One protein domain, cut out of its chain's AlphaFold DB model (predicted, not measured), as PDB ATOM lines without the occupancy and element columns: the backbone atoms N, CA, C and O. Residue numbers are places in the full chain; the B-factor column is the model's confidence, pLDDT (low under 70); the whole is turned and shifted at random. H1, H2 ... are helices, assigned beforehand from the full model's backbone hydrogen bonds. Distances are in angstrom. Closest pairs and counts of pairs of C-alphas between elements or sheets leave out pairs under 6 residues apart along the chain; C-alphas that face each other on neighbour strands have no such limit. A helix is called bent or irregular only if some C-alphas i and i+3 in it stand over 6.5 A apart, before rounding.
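Overview. This is residues 1 to 124 of the 124 residues of an uncharacterized protein of Olleya sp. Hel_I_94 (UniProt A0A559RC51). Two helical hairpins, H1 with H2 and H4b with H5, come together in a ring of four at one end of an elongated body, where H2 crosses H4b and H1 meets the first residues of H5. At the other end H3 and H4a make a V, and the bent helix H4 joins the two ends through its arms H4a and H4b; residues 113 to 124 stick out. You have 124 residues with five named helices, H1 to H5 in order along the chain, and no named strand: the class is all helix. The whole is compact, with a radius of gyration of the C-alphas of 15.5 A, and spans 48 by 29 by 24 A.

Arrangement. Start at H1, residues 2 to 23, which has a kink of 46 degrees near residue 9; it is neither bent nor irregular, but only just, with C-alphas 6 and 9 6.4 A apart. Its residues 17 to 21 touch residues 36 to 40 of H2, residues 29 to 43; the closest C-alphas, of Ile 20 and Lys 36, are 6.2 A apart. This hairpin runs opposite ways at a shallow tilt of 32 degrees, only just short of steep. H2 and H3, residues 46 to 59, meet only through their link. H4, residues 69 to 95, was assigned as one helix by its hydrogen bonds but is bent, C-alphas 80 and 83 being 7.5 A apart; its arms H4a, residues 69 to 80, and H4b, residues 83 to 95, stand at a steep tilt of 68 degrees, only just short of about perpendicular. H3 touches H4a, opposite ways at a steep tilt of 53 degrees, closest at the C-alphas of Pro 46 and Phe 75, 4.9 A. H2 touches H4b, opposite ways at a steep tilt of 56 degrees, closest at the C-alphas of Thr 37 and Tyr 90, 5.2 A. H5, residues 98 to 123, is only just irregular, with C-alphas 99 and 102 6.9 A apart. It forms a hairpin with H4b at a shallow tilt of 20 degrees, where the C-alphas of Ile 92 and Arg 101 are closest, 5.7 A. Its residues 98 to 102 touch residues 10 to 18 of H1, opposite ways at a steep tilt of 52 degrees, closest at the C-alphas of Pro 14 and Phe 102, 5.9 A. H3 and H5 are apart. Every O i to N i+4 pair is within hydrogen-bond range in H2, H3, H4a and H4b; in H1 it is 14 of 18, in H5 20 of 22.

Along the chain. Find C-alpha 2 at (-11.789, 35.722, -13.459); H1 runs 29.7 A from there. H2 measures 22.0 A, H3 20.0 A, H4a 16.7 A and H4b 17.7 A. H5 runs 37.4 A to C-alpha 123 at (3.612, 36.709, -34.819).

Size, cuts and confidence. The C-alphas of Lys 28 and Asn 64 are the two farthest apart, 49.1 A. The printed part has no cut and no long link. Mean pLDDT of the printed part is 83.1; look for values under 70 at residue 2 and residues 116 to 124.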
ATOM      1  N   MET A   1     -11.405  38.976 -16.363       70.44
ATOM      2  CA  MET A   1     -11.891  37.645 -16.809       70.44
ATOM      3  C   MET A   1     -12.246  36.690 -15.678       70.44
ATOM      4  O   MET A   1     -13.312  36.095 -15.760       70.44
ATOM      5  N   ALA A   2     -11.451  36.579 -14.605       67.19
ATOM      6  CA  ALA A   2     -11.789  35.722 -13.459       67.19
ATOM      7  C   ALA A   2     -13.158  36.048 -12.822       67.19
ATOM      8  O   ALA A   2     -13.920  35.135 -12.532       67.19
ATOM      9  N   PHE A   3     -13.518  37.332 -12.698       70.56
ATOM     10  CA  PHE A   3     -14.822  37.756 -12.165       70.56
ATOM     11  C   PHE A   3     -16.010  37.282 -13.018       70.56
ATOM     12  O   PHE A   3     -16.951  36.696 -12.493       70.56
ATOM     13  N   VAL A   4     -15.952  37.463 -14.343       73.62
ATOM     14  CA  VAL A   4     -16.986  36.967 -15.275       73.62
ATOM     15  C   VAL A   4     -17.051  35.438 -15.258       73.62
ATOM     16  O   VAL A   4     -18.136  34.857 -15.281       73.62
ATOM     17  N   GLY A   5     -15.886  34.788 -15.167       70.31
ATOM     18  CA  GLY A   5     -15.765  33.339 -15.027       70.31
ATOM     19  C   GLY A   5     -16.440  32.799 -13.766       70.31
ATOM     20  O   GLY A   5     -17.191  31.834 -13.842       70.31
ATOM     21  N   ALA A   6     -16.207  33.448 -12.624       71.56
ATOM     22  CA  ALA A   6     -16.724  33.048 -11.314       71.56
ATOM     23  C   ALA A   6     -18.196  33.429 -11.078       71.56
ATOM     24  O   ALA A   6     -18.811  32.925 -10.145       71.56
ATOM     25  N   THR A   7     -18.758  34.308 -11.910       79.56
ATOM     26  CA  THR A   7     -20.158  34.740 -11.825       79.56
ATOM     27  C   THR A   7     -20.957  34.134 -12.973       79.56
ATOM     28  O   THR A   7     -21.418  33.000 -12.879       79.56
ATOM     29  N   PHE A   8     -21.078  34.848 -14.090       77.62
ATOM     30  CA  PHE A   8     -21.938  34.483 -15.211       77.62
ATOM     31  C   PHE A   8     -21.638  33.083 -15.755       77.62
ATOM     32  O   PHE A   8     -22.550  32.274 -15.907       77.62
ATOM     33  N   TYR A   9     -20.366  32.755 -15.995       81.06
ATOM     34  CA  TYR A   9     -20.019  31.472 -16.612       81.06
ATOM     35  C   TYR A   9     -20.122  30.284 -15.653       81.06
ATOM     36  O   TYR A   9     -20.443  29.184 -16.105       81.06
ATOM     37  N   ALA A  10     -19.905  30.496 -14.353       81.69
ATOM     38  CA  ALA A  10     -20.046  29.458 -13.334       81.69
ATOM     39  C   ALA A  10     -21.496  28.973 -13.185       81.69
ATOM     40  O   ALA A  10     -21.712  27.813 -12.848       81.69
ATOM     41  N   PHE A  11     -22.483  29.823 -13.485       83.56
ATOM     42  CA  PHE A  11     -23.890  29.420 -13.514       83.56
ATOM     43  C   PHE A  11     -24.344  28.971 -14.909       83.56
ATOM     44  O   PHE A  11     -25.026  27.957 -15.034       83.56
ATOM     45  N   GLU A  12     -23.976  29.688 -15.972       85.44
ATOM     46  CA  GLU A  12     -24.482  29.429 -17.330       85.44
ATOM     47  C   GLU A  12     -23.977  28.090 -17.900       85.44
ATOM     48  O   GLU A  12     -24.767  27.283 -18.397       85.44
ATOM     49  N   ILE A  13     -22.671  27.814 -17.783       85.44
ATOM     50  CA  ILE A  13     -22.032  26.664 -18.445       85.44
ATOM     51  C   ILE A  13     -22.481  25.321 -17.842       85.44
ATOM     52  O   ILE A  13     -22.876  24.442 -18.616       85.44
ATOM     53  N   PRO A  14     -22.471  25.108 -16.507       86.44
ATOM     54  CA  PRO A  14     -22.930  23.840 -15.937       86.44
ATOM     55  C   PRO A  14     -24.406  23.570 -16.233       86.44
ATOM     56  O   PRO A  14     -24.752  22.462 -16.631       86.44
ATOM     57  N   ASN A  15     -25.260  24.596 -16.136       88.69
ATOM     58  CA  ASN A  15     -26.685  24.474 -16.448       88.69
ATOM     59  C   ASN A  15     -26.917  24.092 -17.915       88.69
ATOM     60  O   ASN A  15     -27.763  23.245 -18.212       88.69
ATOM     61  N   TYR A  16     -26.142  24.670 -18.835       90.06
ATOM     62  CA  TYR A  16     -26.206  24.301 -20.244       90.06
ATOM     63  C   TYR A  16     -25.739  22.856 -20.485       90.06
ATOM     64  O   TYR A  16     -26.380  22.109 -21.224       90.06
ATOM     65  N   PHE A  17     -24.669  22.410 -19.820       88.38
ATOM     66  CA  PHE A  17     -24.200  21.022 -19.918       88.38
ATOM     67  C   PHE A  17     -25.202  20.019 -19.336       88.38
ATOM     68  O   PHE A  17     -25.432  18.965 -19.938       88.38
ATOM     69  N   ASP A  18     -25.853  20.355 -18.226       90.56
ATOM     70  CA  ASP A  18     -26.950  19.569 -17.660       90.56
ATOM     71  C   ASP A  18     -28.131  19.484 -18.632       90.56
ATOM     72  O   ASP A  18     -28.700  18.406 -18.841       90.56
ATOM     73  N   TRP A  19     -28.482  20.599 -19.279       93.94
ATOM     74  CA  TRP A  19     -29.512  20.627 -20.314       93.94
ATOM     75  C   TRP A  19     -29.148  19.742 -21.514       93.94
ATOM     76  O   TRP A  19     -29.994  18.967 -21.964       93.94
ATOM     77  N   ILE A  20     -27.892  19.759 -21.981       89.88
ATOM     78  CA  ILE A  20     -27.415  18.860 -23.046       89.88
ATOM     79  C   ILE A  20     -27.610  17.396 -22.642       89.88
ATOM     80  O   ILE A  20     -28.106  16.595 -23.440       89.88
ATOM     81  N   VAL A  21     -27.240  17.022 -21.413       88.94
ATOM     82  CA  VAL A  21     -27.412  15.644 -20.924       88.94
ATOM     83  C   VAL A  21     -28.887  15.253 -20.912       88.94
ATOM     84  O   VAL A  21     -29.232  14.196 -21.438       88.94
ATOM     85  N   LYS A  22     -29.765  16.119 -20.395       91.44
ATOM     86  CA  LYS A  22     -31.217  15.884 -20.382       91.44
ATOM     87  C   LYS A  22     -31.789  15.752 -21.796       91.44
ATOM     88  O   LYS A  22     -32.589  14.853 -22.043       91.44
ATOM     89  N   LYS A  23     -31.365  16.604 -22.734       91.75
ATOM     90  CA  LYS A  23     -31.862  16.621 -24.121       91.75
ATOM     91  C   LYS A  23     -31.381  15.422 -24.940       91.75
ATOM     92  O   LYS A  23     -32.078  14.983 -25.848       91.75
ATOM     93  N   THR A  24     -30.206  14.887 -24.616       90.50
ATOM     94  CA  THR A  24     -29.587  13.753 -25.323       90.50
ATOM     95  C   THR A  24     -29.776  12.411 -24.612       90.50
ATOM     96  O   THR A  24     -29.183  11.422 -25.040       90.50
ATOM     97  N   LYS A  25     -30.606  12.352 -23.558       89.31
ATOM     98  CA  LYS A  25     -30.802  11.159 -22.712       89.31
ATOM     99  C   LYS A  25     -31.270   9.922 -23.494       89.31
ATOM    100  O   LYS A  25     -30.840   8.816 -23.192       89.31
ATOM    101  N   ASP A  26     -32.109  10.129 -24.509       91.19
ATOM    102  CA  ASP A  26     -32.729   9.054 -25.296       91.19
ATOM    103  C   ASP A  26     -31.888   8.670 -26.527       91.19
ATOM    104  O   ASP A  26     -32.168   7.686 -27.213       91.19
ATOM    105  N   LEU A  27     -30.830   9.435 -26.818       89.31
ATOM    106  CA  LEU A  27     -29.925   9.158 -27.926       89.31
ATOM    107  C   LEU A  27     -28.890   8.111 -27.504       89.31
ATOM    108  O   LEU A  27     -28.335   8.165 -26.407       89.31
ATOM    109  N   LYS A  28     -28.565   7.188 -28.415       87.69
ATOM    110  CA  LYS A  28     -27.562   6.134 -28.197       87.69
ATOM    111  C   LYS A  28     -26.456   6.174 -29.252       87.69
ATOM    112  O   LYS A  28     -26.637   6.714 -30.345       87.69
ATOM    113  N   GLY A  29     -25.302   5.602 -28.905       88.81
ATOM    114  CA  GLY A  29     -24.162   5.430 -29.810       88.81
ATOM    115  C   GLY A  29     -23.621   6.745 -30.384       88.81
ATOM    116  O   GLY A  29     -23.599   7.776 -29.711       88.81
ATOM    117  N   ALA A  30     -23.202   6.708 -31.652       86.50
ATOM    118  CA  ALA A  30     -22.592   7.846 -32.344       86.50
ATOM    119  C   ALA A  30     -23.501   9.086 -32.402       86.50
ATOM    120  O   ALA A  30     -23.018  10.210 -32.279       86.50
ATOM    121  N   ARG A  31     -24.825   8.899 -32.503       86.81
ATOM    122  CA  ARG A  31     -25.787  10.011 -32.527       86.81
ATOM    123  C   ARG A  31     -25.769  10.801 -31.220       86.81
ATOM    124  O   ARG A  31     -25.776  12.024 -31.252       86.81
ATOM    125  N   ALA A  32     -25.676  10.119 -30.078       88.00
ATOM    126  CA  ALA A  32     -25.568  10.779 -28.778       88.00
ATOM    127  C   ALA A  32     -24.282  11.605 -28.664       88.00
ATOM    128  O   ALA A  32     -24.309  12.735 -28.183       88.00
ATOM    129  N   VAL A  33     -23.166  11.039 -29.126       87.50
ATOM    130  CA  VAL A  33     -21.846  11.676 -29.090       87.50
ATOM    131  C   VAL A  33     -21.811  12.925 -29.965       87.50
ATOM    132  O   VAL A  33     -21.455  14.001 -29.483       87.50
ATOM    133  N   LEU A  34     -22.246  12.812 -31.222       88.56
ATOM    134  CA  LEU A  34     -22.292  13.940 -32.154       88.56
ATOM    135  C   LEU A  34     -23.259  15.027 -31.686       88.56
ATOM    136  O   LEU A  34     -22.911  16.202 -31.742       88.56
ATOM    137  N   SER A  35     -24.434  14.666 -31.159       89.25
ATOM    138  CA  SER A  35     -25.384  15.653 -30.636       89.25
ATOM    139  C   SER A  35     -24.846  16.390 -29.409       89.25
ATOM    140  O   SER A  35     -24.982  17.608 -29.339       89.25
ATOM    141  N   LYS A  36     -24.199  15.701 -28.458       89.25
ATOM    142  CA  LYS A  36     -23.593  16.354 -27.282       89.25
ATOM    143  C   LYS A  36     -22.490  17.329 -27.681       89.25
ATOM    144  O   LYS A  36     -22.479  18.464 -27.216       89.25
ATOM    145  N   THR A  37     -21.588  16.885 -28.553       88.25
ATOM    146  CA  THR A  37     -20.475  17.703 -29.047       88.25
ATOM    147  C   THR A  37     -20.985  18.887 -29.866       88.25
ATOM    148  O   THR A  37     -20.574  20.016 -29.623       88.25
ATOM    149  N   GLY A  38     -21.929  18.655 -30.781       88.69
ATOM    150  CA  GLY A  38     -22.521  19.698 -31.615       88.69
ATOM    151  C   GLY A  38     -23.248  20.765 -30.800       88.69
ATOM    152  O   GLY A  38     -23.036  21.948 -31.034       88.69
ATOM    153  N   LEU A  39     -24.038  20.370 -29.794       90.00
ATOM    154  CA  LEU A  39     -24.704  21.322 -28.899       90.00
ATOM    155  C   LEU A  39     -23.696  22.132 -28.074       90.00
ATOM    156  O   LEU A  39     -23.857  23.340 -27.935       90.00
ATOM    157  N   ALA A  40     -22.628  21.503 -27.574       87.62
ATOM    158  CA  ALA A  40     -21.582  22.229 -26.857       87.62
ATOM    159  C   ALA A  40     -20.902  23.279 -27.756       87.62
ATOM    160  O   ALA A  40     -20.755  24.430 -27.353       87.62
ATOM    161  N   ILE A  41     -20.562  22.926 -28.997       86.50
ATOM    162  CA  ILE A  41     -19.974  23.866 -29.966       86.50
ATOM    163  C   ILE A  41     -20.961  24.977 -30.342       86.50
ATOM    164  O   ILE A  41     -20.564  26.133 -30.454       86.50
ATOM    165  N   ALA A  42     -22.248  24.653 -30.490       87.50
ATOM    166  CA  ALA A  42     -23.290  25.634 -30.784       87.50
ATOM    167  C   ALA A  42     -23.468  26.669 -29.659       87.50
ATOM    168  O   ALA A  42     -23.860  27.805 -29.926       87.50
ATOM    169  N   TYR A  43     -23.170  26.300 -28.412       86.88
ATOM    170  CA  TYR A  43     -23.122  27.244 -27.297       86.88
ATOM    171  C   TYR A  43     -21.881  28.132 -27.337       86.88
ATOM    172  O   TYR A  43     -21.997  29.347 -27.202       86.88
ATOM    173  N   PHE A  44     -20.707  27.560 -27.610       82.75
ATOM    174  CA  PHE A  44     -19.456  28.310 -27.784       82.75
ATOM    175  C   PHE A  44     -19.329  28.958 -29.177       82.75
ATOM    176  O   PHE A  44     -18.244  29.024 -29.744       82.75
ATOM    177  N   ASN A  45     -20.446  29.428 -29.732       86.12
ATOM    178  CA  ASN A  45     -20.531  30.047 -31.053       86.12
ATOM    179  C   ASN A  45     -19.783  31.403 -31.127       86.12
ATOM    180  O   ASN A  45     -19.328  31.930 -30.104       86.12
ATOM    181  N   PRO A  46     -19.693  32.031 -32.318       82.31
ATOM    182  CA  PRO A  46     -19.041  33.331 -32.481       82.31
ATOM    183  C   PRO A  46     -19.565  34.440 -31.557       82.31
ATOM    184  O   PRO A  46     -18.793  35.299 -31.148       82.31
ATOM    185  N   LEU A  47     -20.847  34.432 -31.174       86.06
ATOM    186  CA  LEU A  47     -21.392  35.436 -30.250       86.06
ATOM    187  C   LEU A  47     -20.849  35.251 -28.833       86.06
ATOM    188  O   LEU A  47     -20.579  36.236 -28.145       86.06
ATOM    189  N   TRP A  48     -20.639  34.005 -28.400       85.44
ATOM    190  CA  TRP A  48     -19.981  33.726 -27.126       85.44
ATOM    191  C   TRP A  48     -18.547  34.271 -27.120       85.44
ATOM    192  O   TRP A  48     -18.149  34.932 -26.158       85.44
ATOM    193  N   VAL A  49     -17.808  34.069 -28.218       82.19
ATOM    194  CA  VAL A  49     -16.451  34.610 -28.404       82.19
ATOM    195  C   VAL A  49     -16.474  36.143 -28.423       82.19
ATOM    196  O   VAL A  49     -15.694  36.772 -27.712       82.19
ATOM    197  N   ALA A  50     -17.415  36.760 -29.145       84.88
ATOM    198  CA  ALA A  50     -17.570  38.215 -29.200       84.88
ATOM    199  C   ALA A  50     -17.874  38.813 -27.819       84.88
ATOM    200  O   ALA A  50     -17.265  39.808 -27.429       84.88
ATOM    201  N   ARG A  51     -18.754  38.171 -27.038       86.44
ATOM    202  CA  ARG A  51     -19.037  38.543 -25.642       86.44
ATOM    203  C   ARG A  51     -17.772  38.479 -24.786       86.44
ATOM    204  O   ARG A  51     -17.532  39.368 -23.974       86.44
ATOM    205  N   HIS A  52     -16.956  37.446 -24.974       83.50
ATOM    206  CA  HIS A  52     -15.696  37.288 -24.252       83.50
ATOM    207  C   HIS A  52     -14.693  38.399 -24.600       83.50
ATOM    208  O   HIS A  52     -14.124  39.013 -23.698       83.50
ATOM    209  N   LEU A  53     -14.534  38.710 -25.892       82.81
ATOM    210  CA  LEU A  53     -13.684  39.805 -26.374       82.81
ATOM    211  C   LEU A  53     -14.164  41.169 -25.869       82.81
ATOM    212  O   LEU A  53     -13.347  41.988 -25.451       82.81
ATOM    213  N   LEU A  54     -15.478  41.395 -25.849       86.69
ATOM    214  CA  LEU A  54     -16.073  42.613 -25.307       86.69
ATOM    215  C   LEU A  54     -15.721  42.788 -23.827       86.69
ATOM    216  O   LEU A  54     -15.275  43.865 -23.440       86.69
ATOM    217  N   PHE A  55     -15.843  41.737 -23.012       85.75
ATOM    218  CA  PHE A  55     -15.439  41.807 -21.607       85.75
ATOM    219  C   PHE A  55     -13.944  42.080 -21.441       85.75
ATOM    220  O   PHE A  55     -13.583  42.897 -20.599       85.75
ATOM    221  N   ILE A  56     -13.078  41.455 -22.245       83.56
ATOM    222  CA  ILE A  56     -11.635  41.741 -22.210       83.56
ATOM    223  C   ILE A  56     -11.390  43.231 -22.464       83.56
ATOM    224  O   ILE A  56     -10.783  43.893 -21.629       83.56
ATOM    225  N   LYS A  57     -11.921  43.784 -23.560       84.50
ATOM    226  CA  LYS A  57     -11.721  45.199 -23.916       84.50
ATOM    227  C   LYS A  57     -12.320  46.157 -22.883       84.50
ATOM    228  O   LYS A  57     -11.685  47.161 -22.566       84.50
ATOM    229  N   LEU A  58     -13.479  45.818 -22.311       86.25
ATOM    230  CA  LEU A  58     -14.124  46.579 -21.236       86.25
ATOM    231  C   LEU A  58     -13.246  46.630 -19.973       86.25
ATOM    232  O   LEU A  58     -12.984  47.710 -19.451       86.25
ATOM    233  N   PHE A  59     -12.756  45.480 -19.498       86.19
ATOM    234  CA  PHE A  59     -11.924  45.413 -18.288       86.19
ATOM    235  C   PHE A  59     -10.488  45.903 -18.506       86.19
ATOM    236  O   PHE A  59      -9.829  46.277 -17.541       86.19
ATOM    237  N   SER A  60     -10.009  45.941 -19.751       85.19
ATOM    238  CA  SER A  60      -8.741  46.575 -20.132       85.19
ATOM    239  C   SER A  60      -8.864  48.086 -20.382       85.19
ATOM    240  O   SER A  60      -7.893  48.694 -20.822       85.19
ATOM    241  N   ALA A  61     -10.038  48.692 -20.142       87.44
ATOM    242  CA  ALA A  61     -10.329  50.109 -20.388       87.44
ATOM    243  C   ALA A  61     -10.097  50.578 -21.845       87.44
ATOM    244  O   ALA A  61      -9.918  51.766 -22.113       87.44
ATOM    245  N   GLN A  62     -10.139  49.661 -22.817       87.25
ATOM    246  CA  GLN A  62      -9.933  49.943 -24.243       87.25
ATOM    247  C   GLN A  62     -11.265  50.215 -24.957       87.25
ATOM    248  O   GLN A  62     -11.624  49.531 -25.917       87.25
ATOM    249  N   PHE A  63     -12.016  51.216 -24.494       85.44
ATOM    250  CA  PHE A  63     -13.369  51.498 -24.996       85.44
ATOM    251  C   PHE A  63     -13.410  51.833 -26.495       85.44
ATOM    252  O   PHE A  63     -14.327  51.409 -27.189       85.44
ATOM    253  N   ASN A  64     -12.371  52.490 -27.021       85.81
ATOM    254  CA  ASN A  64     -12.265  52.838 -28.446       85.81
ATOM    255  C   ASN A  64     -12.139  51.616 -29.373       85.81
ATOM    256  O   ASN A  64     -12.402  51.715 -30.567       85.81
ATOM    257  N   ALA A  65     -11.730  50.462 -28.836       81.75
ATOM    258  CA  ALA A  65     -11.616  49.213 -29.585       81.75
ATOM    259  C   ALA A  65     -12.909  48.373 -29.544       81.75
ATOM    260  O   ALA A  65     -12.952  47.280 -30.114       81.75
ATOM    261  N   ILE A  66     -13.957  48.850 -28.861       86.75
ATOM    262  CA  ILE A  66     -15.262  48.191 -28.808       86.75
ATOM    263  C   ILE A  66     -16.083  48.646 -30.016       86.75
ATOM    264  O   ILE A  66     -16.487  49.798 -30.118       86.75
ATOM    265  N   GLY A  67     -16.355  47.723 -30.935       87.44
ATOM    266  CA  GLY A  67     -17.172  47.994 -32.114       87.44
ATOM    267  C   GLY A  67     -17.595  46.718 -32.833       87.44
ATOM    268  O   GLY A  67     -17.226  45.612 -32.434       87.44
ATOM    269  N   PHE A  68     -18.338  46.870 -33.931       86.19
ATOM    270  CA  PHE A  68     -18.827  45.745 -34.742       86.19
ATOM    271  C   PHE A  68     -17.709  44.845 -35.289       86.19
ATOM    272  O   PHE A  68     -17.939  43.663 -35.535       86.19
ATOM    273  N   ASN A  69     -16.482  45.364 -35.392       85.69
ATOM    274  CA  ASN A  69     -15.303  44.588 -35.775       85.69
ATOM    275  C   ASN A  69     -15.049  43.398 -34.820       85.69
ATOM    276  O   ASN A  69     -14.620  42.335 -35.256       85.69
ATOM    277  N   LEU A  70     -15.435  43.499 -33.538       84.00
ATOM    278  CA  LEU A  70     -15.328  42.380 -32.590       84.00
ATOM    279  C   LEU A  70     -16.126  41.147 -33.027       84.00
ATOM    280  O   LEU A  70     -15.691  40.030 -32.769       84.00
ATOM    281  N   ILE A  71     -17.267  41.328 -33.702       86.38
ATOM    282  CA  ILE A  71     -18.080  40.214 -34.209       86.38
ATOM    283  C   ILE A  71     -17.356  39.523 -35.365       86.38
ATOM    284  O   ILE A  71     -17.318  38.294 -35.421       86.38
ATOM    285  N   GLN A  72     -16.741  40.300 -36.260       83.31
ATOM    286  CA  GLN A  72     -15.958  39.768 -37.373       83.31
ATOM    287  C   GLN A  72     -14.722  39.009 -36.872       83.31
ATOM    288  O   GLN A  72     -14.484  37.883 -37.309       83.31
ATOM    289  N   ILE A  73     -13.977  39.583 -35.923       84.56
ATOM    290  CA  ILE A  73     -12.841  38.913 -35.276       84.56
ATOM    291  C   ILE A  73     -13.316  37.621 -34.610       84.56
ATOM    292  O   ILE A  73     -12.756  36.561 -34.866       84.56
ATOM    293  N   ALA A  74     -14.391  37.680 -33.824       84.25
ATOM    294  CA  ALA A  74     -14.938  36.513 -33.146       84.25
ATOM    295  C   ALA A  74     -15.365  35.400 -34.114       84.25
ATOM    296  O   ALA A  74     -15.156  34.224 -33.822       84.25
ATOM    297  N   PHE A  75     -15.929  35.758 -35.270       84.50
ATOM    298  CA  PHE A  75     -16.304  34.806 -36.310       84.50
ATOM    299  C   PHE A  75     -15.084  34.097 -36.903       84.50
ATOM    300  O   PHE A  75     -15.048  32.865 -36.927       84.50
ATOM    301  N   TRP A  76     -14.056  34.847 -37.307       82.50
ATOM    302  CA  TRP A  76     -12.822  34.266 -37.841       82.50
ATOM    303  C   TRP A  76     -12.066  33.446 -36.796       82.50
ATOM    304  O   TRP A  76     -11.661  32.318 -37.080       82.50
ATOM    305  N   SER A  77     -11.939  33.958 -35.569       81.88
ATOM    306  CA  SER A  77     -11.343  33.220 -34.455       81.88
ATOM    307  C   SER A  77     -12.099  31.924 -34.181       81.88
ATOM    308  O   SER A  77     -11.465  30.893 -33.979       81.88
ATOM    309  N   PHE A  78     -13.434  31.935 -34.211       84.25
ATOM    310  CA  PHE A  78     -14.217  30.713 -34.061       84.25
ATOM    311  C   PHE A  78     -13.917  29.724 -35.190       84.25
ATOM    312  O   PHE A  78     -13.556  28.591 -34.888       84.25
ATOM    313  N   LEU A  79     -13.982  30.151 -36.460       83.75
ATOM    314  CA  LEU A  79     -13.735  29.289 -37.626       83.75
ATOM    315  C   LEU A  79     -12.368  28.600 -37.574       83.75
ATOM    316  O   LEU A  79     -12.290  27.382 -37.732       83.75
ATOM    317  N   VAL A  80     -11.304  29.358 -37.300       82.88
ATOM    318  CA  VAL A  80      -9.938  28.818 -37.197       82.88
ATOM    319  C   VAL A  80      -9.823  27.823 -36.040       82.88
ATOM    320  O   VAL A  80      -9.131  26.812 -36.149       82.88
ATOM    321  N   ASN A  81     -10.546  28.059 -34.944       82.25
ATOM    322  CA  ASN A  81     -10.519  27.189 -33.776       82.25
ATOM    323  C   ASN A  81     -11.532  26.042 -33.823       82.25
ATOM    324  O   ASN A  81     -11.535  25.249 -32.881       82.25
ATOM    325  N   ILE A  82     -12.356  25.897 -34.873       83.62
ATOM    326  CA  ILE A  82     -13.345  24.808 -34.972       83.62
ATOM    327  C   ILE A  82     -12.706  23.430 -34.745       83.62
ATOM    328  O   ILE A  82     -13.241  22.697 -33.915       83.62
ATOM    329  N   PRO A  83     -11.583  23.048 -35.389       83.62
ATOM    330  CA  PRO A  83     -11.035  21.699 -35.232       83.62
ATOM    331  C   PRO A  83     -10.600  21.405 -33.790       83.62
ATOM    332  O   PRO A  83     -10.942  20.366 -33.220       83.62
ATOM    333  N   ILE A  84      -9.901  22.359 -33.172       84.38
ATOM    334  CA  ILE A  84      -9.400  22.254 -31.796       84.38
ATOM    335  C   ILE A  84     -10.571  22.266 -30.807       84.38
ATOM    336  O   ILE A  84     -10.650  21.421 -29.915       84.38
ATOM    337  N   SER A  85     -11.520  23.184 -31.000       82.94
ATOM    338  CA  SER A  85     -12.721  23.316 -30.171       82.94
ATOM    339  C   SER A  85     -13.602  22.080 -30.273       82.94
ATOM    340  O   SER A  85     -14.166  21.648 -29.268       82.94
ATOM    341  N   PHE A  86     -13.708  21.478 -31.459       86.19
ATOM    342  CA  PHE A  86     -14.460  20.249 -31.667       86.19
ATOM    343  C   PHE A  86     -13.839  19.095 -30.890       86.19
ATOM    344  O   PHE A  86     -14.547  18.413 -30.150       86.19
ATOM    345  N   LEU A  87     -12.520  18.907 -30.994       86.62
ATOM    346  CA  LEU A  87     -11.817  17.845 -30.277       86.62
ATOM    347  C   LEU A  87     -11.910  18.024 -28.754       86.62
ATOM    348  O   LEU A  87     -12.227  17.074 -28.036       86.62
ATOM    349  N   ALA A  88     -11.701  19.246 -28.260       86.56
ATOM    350  CA  ALA A  88     -11.816  19.558 -26.839       86.56
ATOM    351  C   ALA A  88     -13.236  19.288 -26.314       86.56
ATOM    352  O   ALA A  88     -13.411  18.557 -25.335       86.56
ATOM    353  N   ASN A  89     -14.266  19.800 -26.999       86.94
ATOM    354  CA  ASN A  89     -15.659  19.578 -26.607       86.94
ATOM    355  C   ASN A  89     -16.066  18.107 -26.733       86.94
ATOM    356  O   ASN A  89     -16.791  17.603 -25.876       86.94
ATOM    357  N   TYR A  90     -15.563  17.387 -27.735       88.19
ATOM    358  CA  TYR A  90     -15.774  15.950 -27.859       88.19
ATOM    359  C   TYR A  90     -15.241  15.202 -26.632       88.19
ATOM    360  O   TYR A  90     -15.966  14.400 -26.033       88.19
ATOM    361  N   LEU A  91     -14.003  15.489 -26.220       87.44
ATOM    362  CA  LEU A  91     -13.387  14.865 -25.050       87.44
ATOM    363  C   LEU A  91     -14.142  15.224 -23.766       87.44
ATOM    364  O   LEU A  91     -14.527  14.325 -23.015       87.44
ATOM    365  N   ILE A  92     -14.431  16.508 -23.543       87.31
ATOM    366  CA  ILE A  92     -15.134  16.990 -22.345       87.31
ATOM    367  C   ILE A  92     -16.535  16.371 -22.248       87.31
ATOM    368  O   ILE A  92     -16.911  15.839 -21.204       87.31
ATOM    369  N   GLN A  93     -17.313  16.378 -23.330       84.25
ATOM    370  CA  GLN A  93     -18.705  15.925 -23.279       84.25
ATOM    371  C   GLN A  93     -18.857  14.402 -23.205       84.25
ATOM    372  O   GLN A  93     -19.869  13.922 -22.686       84.25
ATOM    373  N   ASN A  94     -17.883  13.630 -23.693       86.38
ATOM    374  CA  ASN A  94     -18.027  12.175 -23.802       86.38
ATOM    375  C   ASN A  94     -17.136  11.382 -22.841       86.38
ATOM    376  O   ASN A  94     -17.493  10.261 -22.488       86.38
ATOM    377  N   ARG A  95     -16.006  11.939 -22.386       86.19
ATOM    378  CA  ARG A  95     -15.071  11.246 -21.479       86.19
ATOM    379  C   ARG A  95     -15.191  11.720 -20.034       86.19
ATOM    380  O   ARG A  95     -14.996  10.922 -19.122       86.19
ATOM    381  N   PHE A  96     -15.553  12.983 -19.801       84.44
ATOM    382  CA  PHE A  96     -15.674  13.520 -18.446       84.44
ATOM    383  C   PHE A  96     -17.077  13.301 -17.865       84.44
ATOM    384  O   PHE A  96     -18.107  13.515 -18.523       84.44
ATOM    385  N   LYS A  97     -17.116  12.926 -16.578       85.94
ATOM    386  CA  LYS A  97     -18.352  12.941 -15.779       85.94
ATOM    387  C   LYS A  97     -18.869  14.378 -15.691       85.94
ATOM    388  O   LYS A  97     -18.069  15.303 -15.604       85.94
ATOM    389  N   LEU A  98     -20.190  14.551 -15.652       80.25
ATOM    390  CA  LEU A  98     -20.870  15.854 -15.701       80.25
ATOM    391  C   LEU A  98     -20.284  16.889 -14.725       80.25
ATOM    392  O   LEU A  98     -19.908  17.979 -15.149       80.25
ATOM    393  N   LYS A  99     -20.049  16.488 -13.467       84.44
ATOM    394  CA  LYS A  99     -19.433  17.333 -12.426       84.44
ATOM    395  C   LYS A  99     -18.047  17.895 -12.775       84.44
ATOM    396  O   LYS A  99     -17.657  18.927 -12.248       84.44
ATOM    397  N   TRP A 100     -17.301  17.227 -13.655       86.69
ATOM    398  CA  TRP A 100     -15.958  17.634 -14.074       86.69
ATOM    399  C   TRP A 100     -15.944  18.384 -15.405       86.69
ATOM    400  O   TRP A 100     -14.903  18.912 -15.786       86.69
ATOM    401  N   ARG A 101     -17.070  18.454 -16.128       86.25
ATOM    402  CA  ARG A 101     -17.106  19.093 -17.453       86.25
ATOM    403  C   ARG A 101     -16.874  20.590 -17.384       86.25
ATOM    404  O   ARG A 101     -16.187  21.124 -18.245       86.25
ATOM    405  N   PHE A 102     -17.401  21.245 -16.351       84.06
ATOM    406  CA  PHE A 102     -17.126  22.658 -16.115       84.06
ATOM    407  C   PHE A 102     -15.630  22.901 -15.906       84.06
ATOM    408  O   PHE A 102     -15.047  23.725 -16.600       84.06
ATOM    409  N   LEU A 103     -14.991  22.115 -15.031       84.94
ATOM    410  CA  LEU A 103     -13.553  22.216 -14.792       84.94
ATOM    411  C   LEU A 103     -12.744  21.946 -16.069       84.94
ATOM    412  O   LEU A 103     -11.843  22.712 -16.392       84.94
ATOM    413  N   GLY A 104     -13.096  20.904 -16.828       84.44
ATOM    414  CA  GLY A 104     -12.450  20.597 -18.106       84.44
ATOM    415  C   GLY A 104     -12.575  21.739 -19.120       84.44
ATOM    416  O   GLY A 104     -11.589  22.103 -19.758       84.44
ATOM    417  N   SER A 105     -13.756  22.355 -19.222       83.94
ATOM    418  CA  SER A 105     -13.977  23.524 -20.081       83.94
ATOM    419  C   SER A 105     -13.193  24.746 -19.601       83.94
ATOM    420  O   SER A 105     -12.634  25.458 -20.428       83.94
ATOM    421  N   ALA A 106     -13.118  24.980 -18.290       82.69
ATOM    422  CA  ALA A 106     -12.384  26.106 -17.719       82.69
ATOM    423  C   ALA A 106     -10.870  25.979 -17.953       82.69
ATOM    424  O   ALA A 106     -10.232  26.949 -18.359       82.69
ATOM    425  N   ILE A 107     -10.309  24.779 -17.766       84.94
ATOM    426  CA  ILE A 107      -8.895  24.492 -18.053       84.94
ATOM    427  C   ILE A 107      -8.606  24.685 -19.545       84.94
ATOM    428  O   ILE A 107      -7.642  25.362 -19.892       84.94
ATOM    429  N   TYR A 108      -9.458  24.147 -20.425       85.50
ATOM    430  CA  TYR A 108      -9.325  24.352 -21.868       85.50
ATOM    431  C   TYR A 108      -9.304  25.844 -22.229       85.50
ATOM    432  O   TYR A 108      -8.393  26.297 -22.918       85.50
ATOM    433  N   SER A 109     -10.252  26.629 -21.710       78.94
ATOM    434  CA  SER A 109     -10.292  28.074 -21.949       78.94
ATOM    435  C   SER A 109      -9.048  28.800 -21.426       78.94
ATOM    436  O   SER A 109      -8.557  29.704 -22.098       78.94
ATOM    437  N   ALA A 110      -8.508  28.405 -20.268       81.31
ATOM    438  CA  ALA A 110      -7.282  28.993 -19.726       81.31
ATOM    439  C   ALA A 110      -6.062  28.715 -20.620       81.31
ATOM    440  O   ALA A 110      -5.284  29.626 -20.893       81.31
ATOM    441  N   ILE A 111      -5.928  27.485 -21.129       83.31
ATOM    442  CA  ILE A 111      -4.855  27.113 -22.064       83.31
ATOM    443  C   ILE A 111      -4.964  27.930 -23.355       83.31
ATOM    444  O   ILE A 111      -3.969  28.492 -23.809       83.31
ATOM    445  N   MET A 112      -6.170  28.046 -23.921       79.44
ATOM    446  CA  MET A 112      -6.383  28.833 -25.140       79.44
ATOM    447  C   MET A 112      -6.061  30.316 -24.932       79.44
ATOM    448  O   MET A 112      -5.479  30.937 -25.815       79.44
ATOM    449  N   ALA A 113      -6.379  30.879 -23.763       73.88
ATOM    450  CA  ALA A 113      -6.035  32.263 -23.444       73.88
ATOM    451  C   ALA A 113      -4.513  32.503 -23.433       73.88
ATOM    452  O   ALA A 113      -4.054  33.498 -23.990       73.88
ATOM    453  N   ILE A 114      -3.730  31.582 -22.855       77.75
ATOM    454  CA  ILE A 114      -2.257  31.650 -22.882       77.75
ATOM    455  C   ILE A 114      -1.747  31.500 -24.321       77.75
ATOM    456  O   ILE A 114      -0.907  32.283 -24.758       77.75
ATOM    457  N   TYR A 115      -2.280  30.534 -25.074       75.69
ATOM    458  CA  TYR A 115      -1.895  30.309 -26.468       75.69
ATOM    459  C   TYR A 115      -2.112  31.551 -27.342       75.69
ATOM    460  O   TYR A 115      -1.214  31.925 -28.093       75.69
ATOM    461  N   TYR A 116      -3.259  32.226 -27.223       69.31
ATOM    462  CA  TYR A 116      -3.517  33.443 -27.993       69.31
ATOM    463  C   TYR A 116      -2.593  34.597 -27.604       69.31
ATOM    464  O   TYR A 116      -2.108  35.290 -28.492       69.31
ATOM    465  N   ALA A 117      -2.310  34.774 -26.310       68.62
ATOM    466  CA  ALA A 117      -1.378  35.802 -25.850       68.62
ATOM    467  C   ALA A 117       0.047  35.563 -26.382       68.62
ATOM    468  O   ALA A 117       0.707  36.493 -26.834       68.62
ATOM    469  N   LEU A 118       0.507  34.307 -26.392       68.38
ATOM    470  CA  LEU A 118       1.796  33.945 -26.987       68.38
ATOM    471  C   LEU A 118       1.800  34.146 -28.506       68.38
ATOM    472  O   LEU A 118       2.779  34.647 -29.051       68.38
ATOM    473  N   GLY A 119       0.707  33.793 -29.186       62.91
ATOM    474  CA  GLY A 119       0.554  34.020 -30.622       62.91
ATOM    475  C   GLY A 119       0.691  35.496 -30.995       62.91
ATOM    476  O   GLY A 119       1.406  35.812 -31.939       62.91
ATOM    477  N   GLU A 120       0.091  36.401 -30.219       62.91
ATOM    478  CA  GLU A 120       0.263  37.846 -30.416       62.91
ATOM    479  C   GLU A 120       1.741  38.256 -30.330       62.91
ATOM    480  O   GLU A 120       2.205  38.989 -31.188       62.91
ATOM    481  N   THR A 121       2.512  37.722 -29.376       67.00
ATOM    482  CA  THR A 121       3.942  38.064 -29.230       67.00
ATOM    483  C   THR A 121       4.883  37.413 -30.246       67.00
ATOM    484  O   THR A 121       5.939  37.963 -30.534       67.00
ATOM    485  N   ILE A 122       4.553  36.221 -30.752       63.97
ATOM    486  CA  ILE A 122       5.423  35.458 -31.667       63.97
ATOM    487  C   ILE A 122       5.208  35.890 -33.122       63.97
ATOM    488  O   ILE A 122       6.123  35.778 -33.936       63.97
ATOM    489  N   PHE A 123       4.004  36.360 -33.454       54.81
ATOM    490  CA  PHE A 123       3.612  36.709 -34.819       54.81
ATOM    491  C   PHE A 123       3.418  38.222 -35.052       54.81
ATOM    492  O   PHE A 123       2.977  38.581 -36.146       54.81
ATOM    493  N   SER A 124       3.724  39.091 -34.074       48.06
ATOM    494  CA  SER A 124       3.782  40.556 -34.263       48.06
ATOM    495  C   SER A 124       5.162  41.047 -34.671       48.06
ATOM    496  O   SER A 124       6.129  40.609 -34.009       48.06
TER     497      SER A 124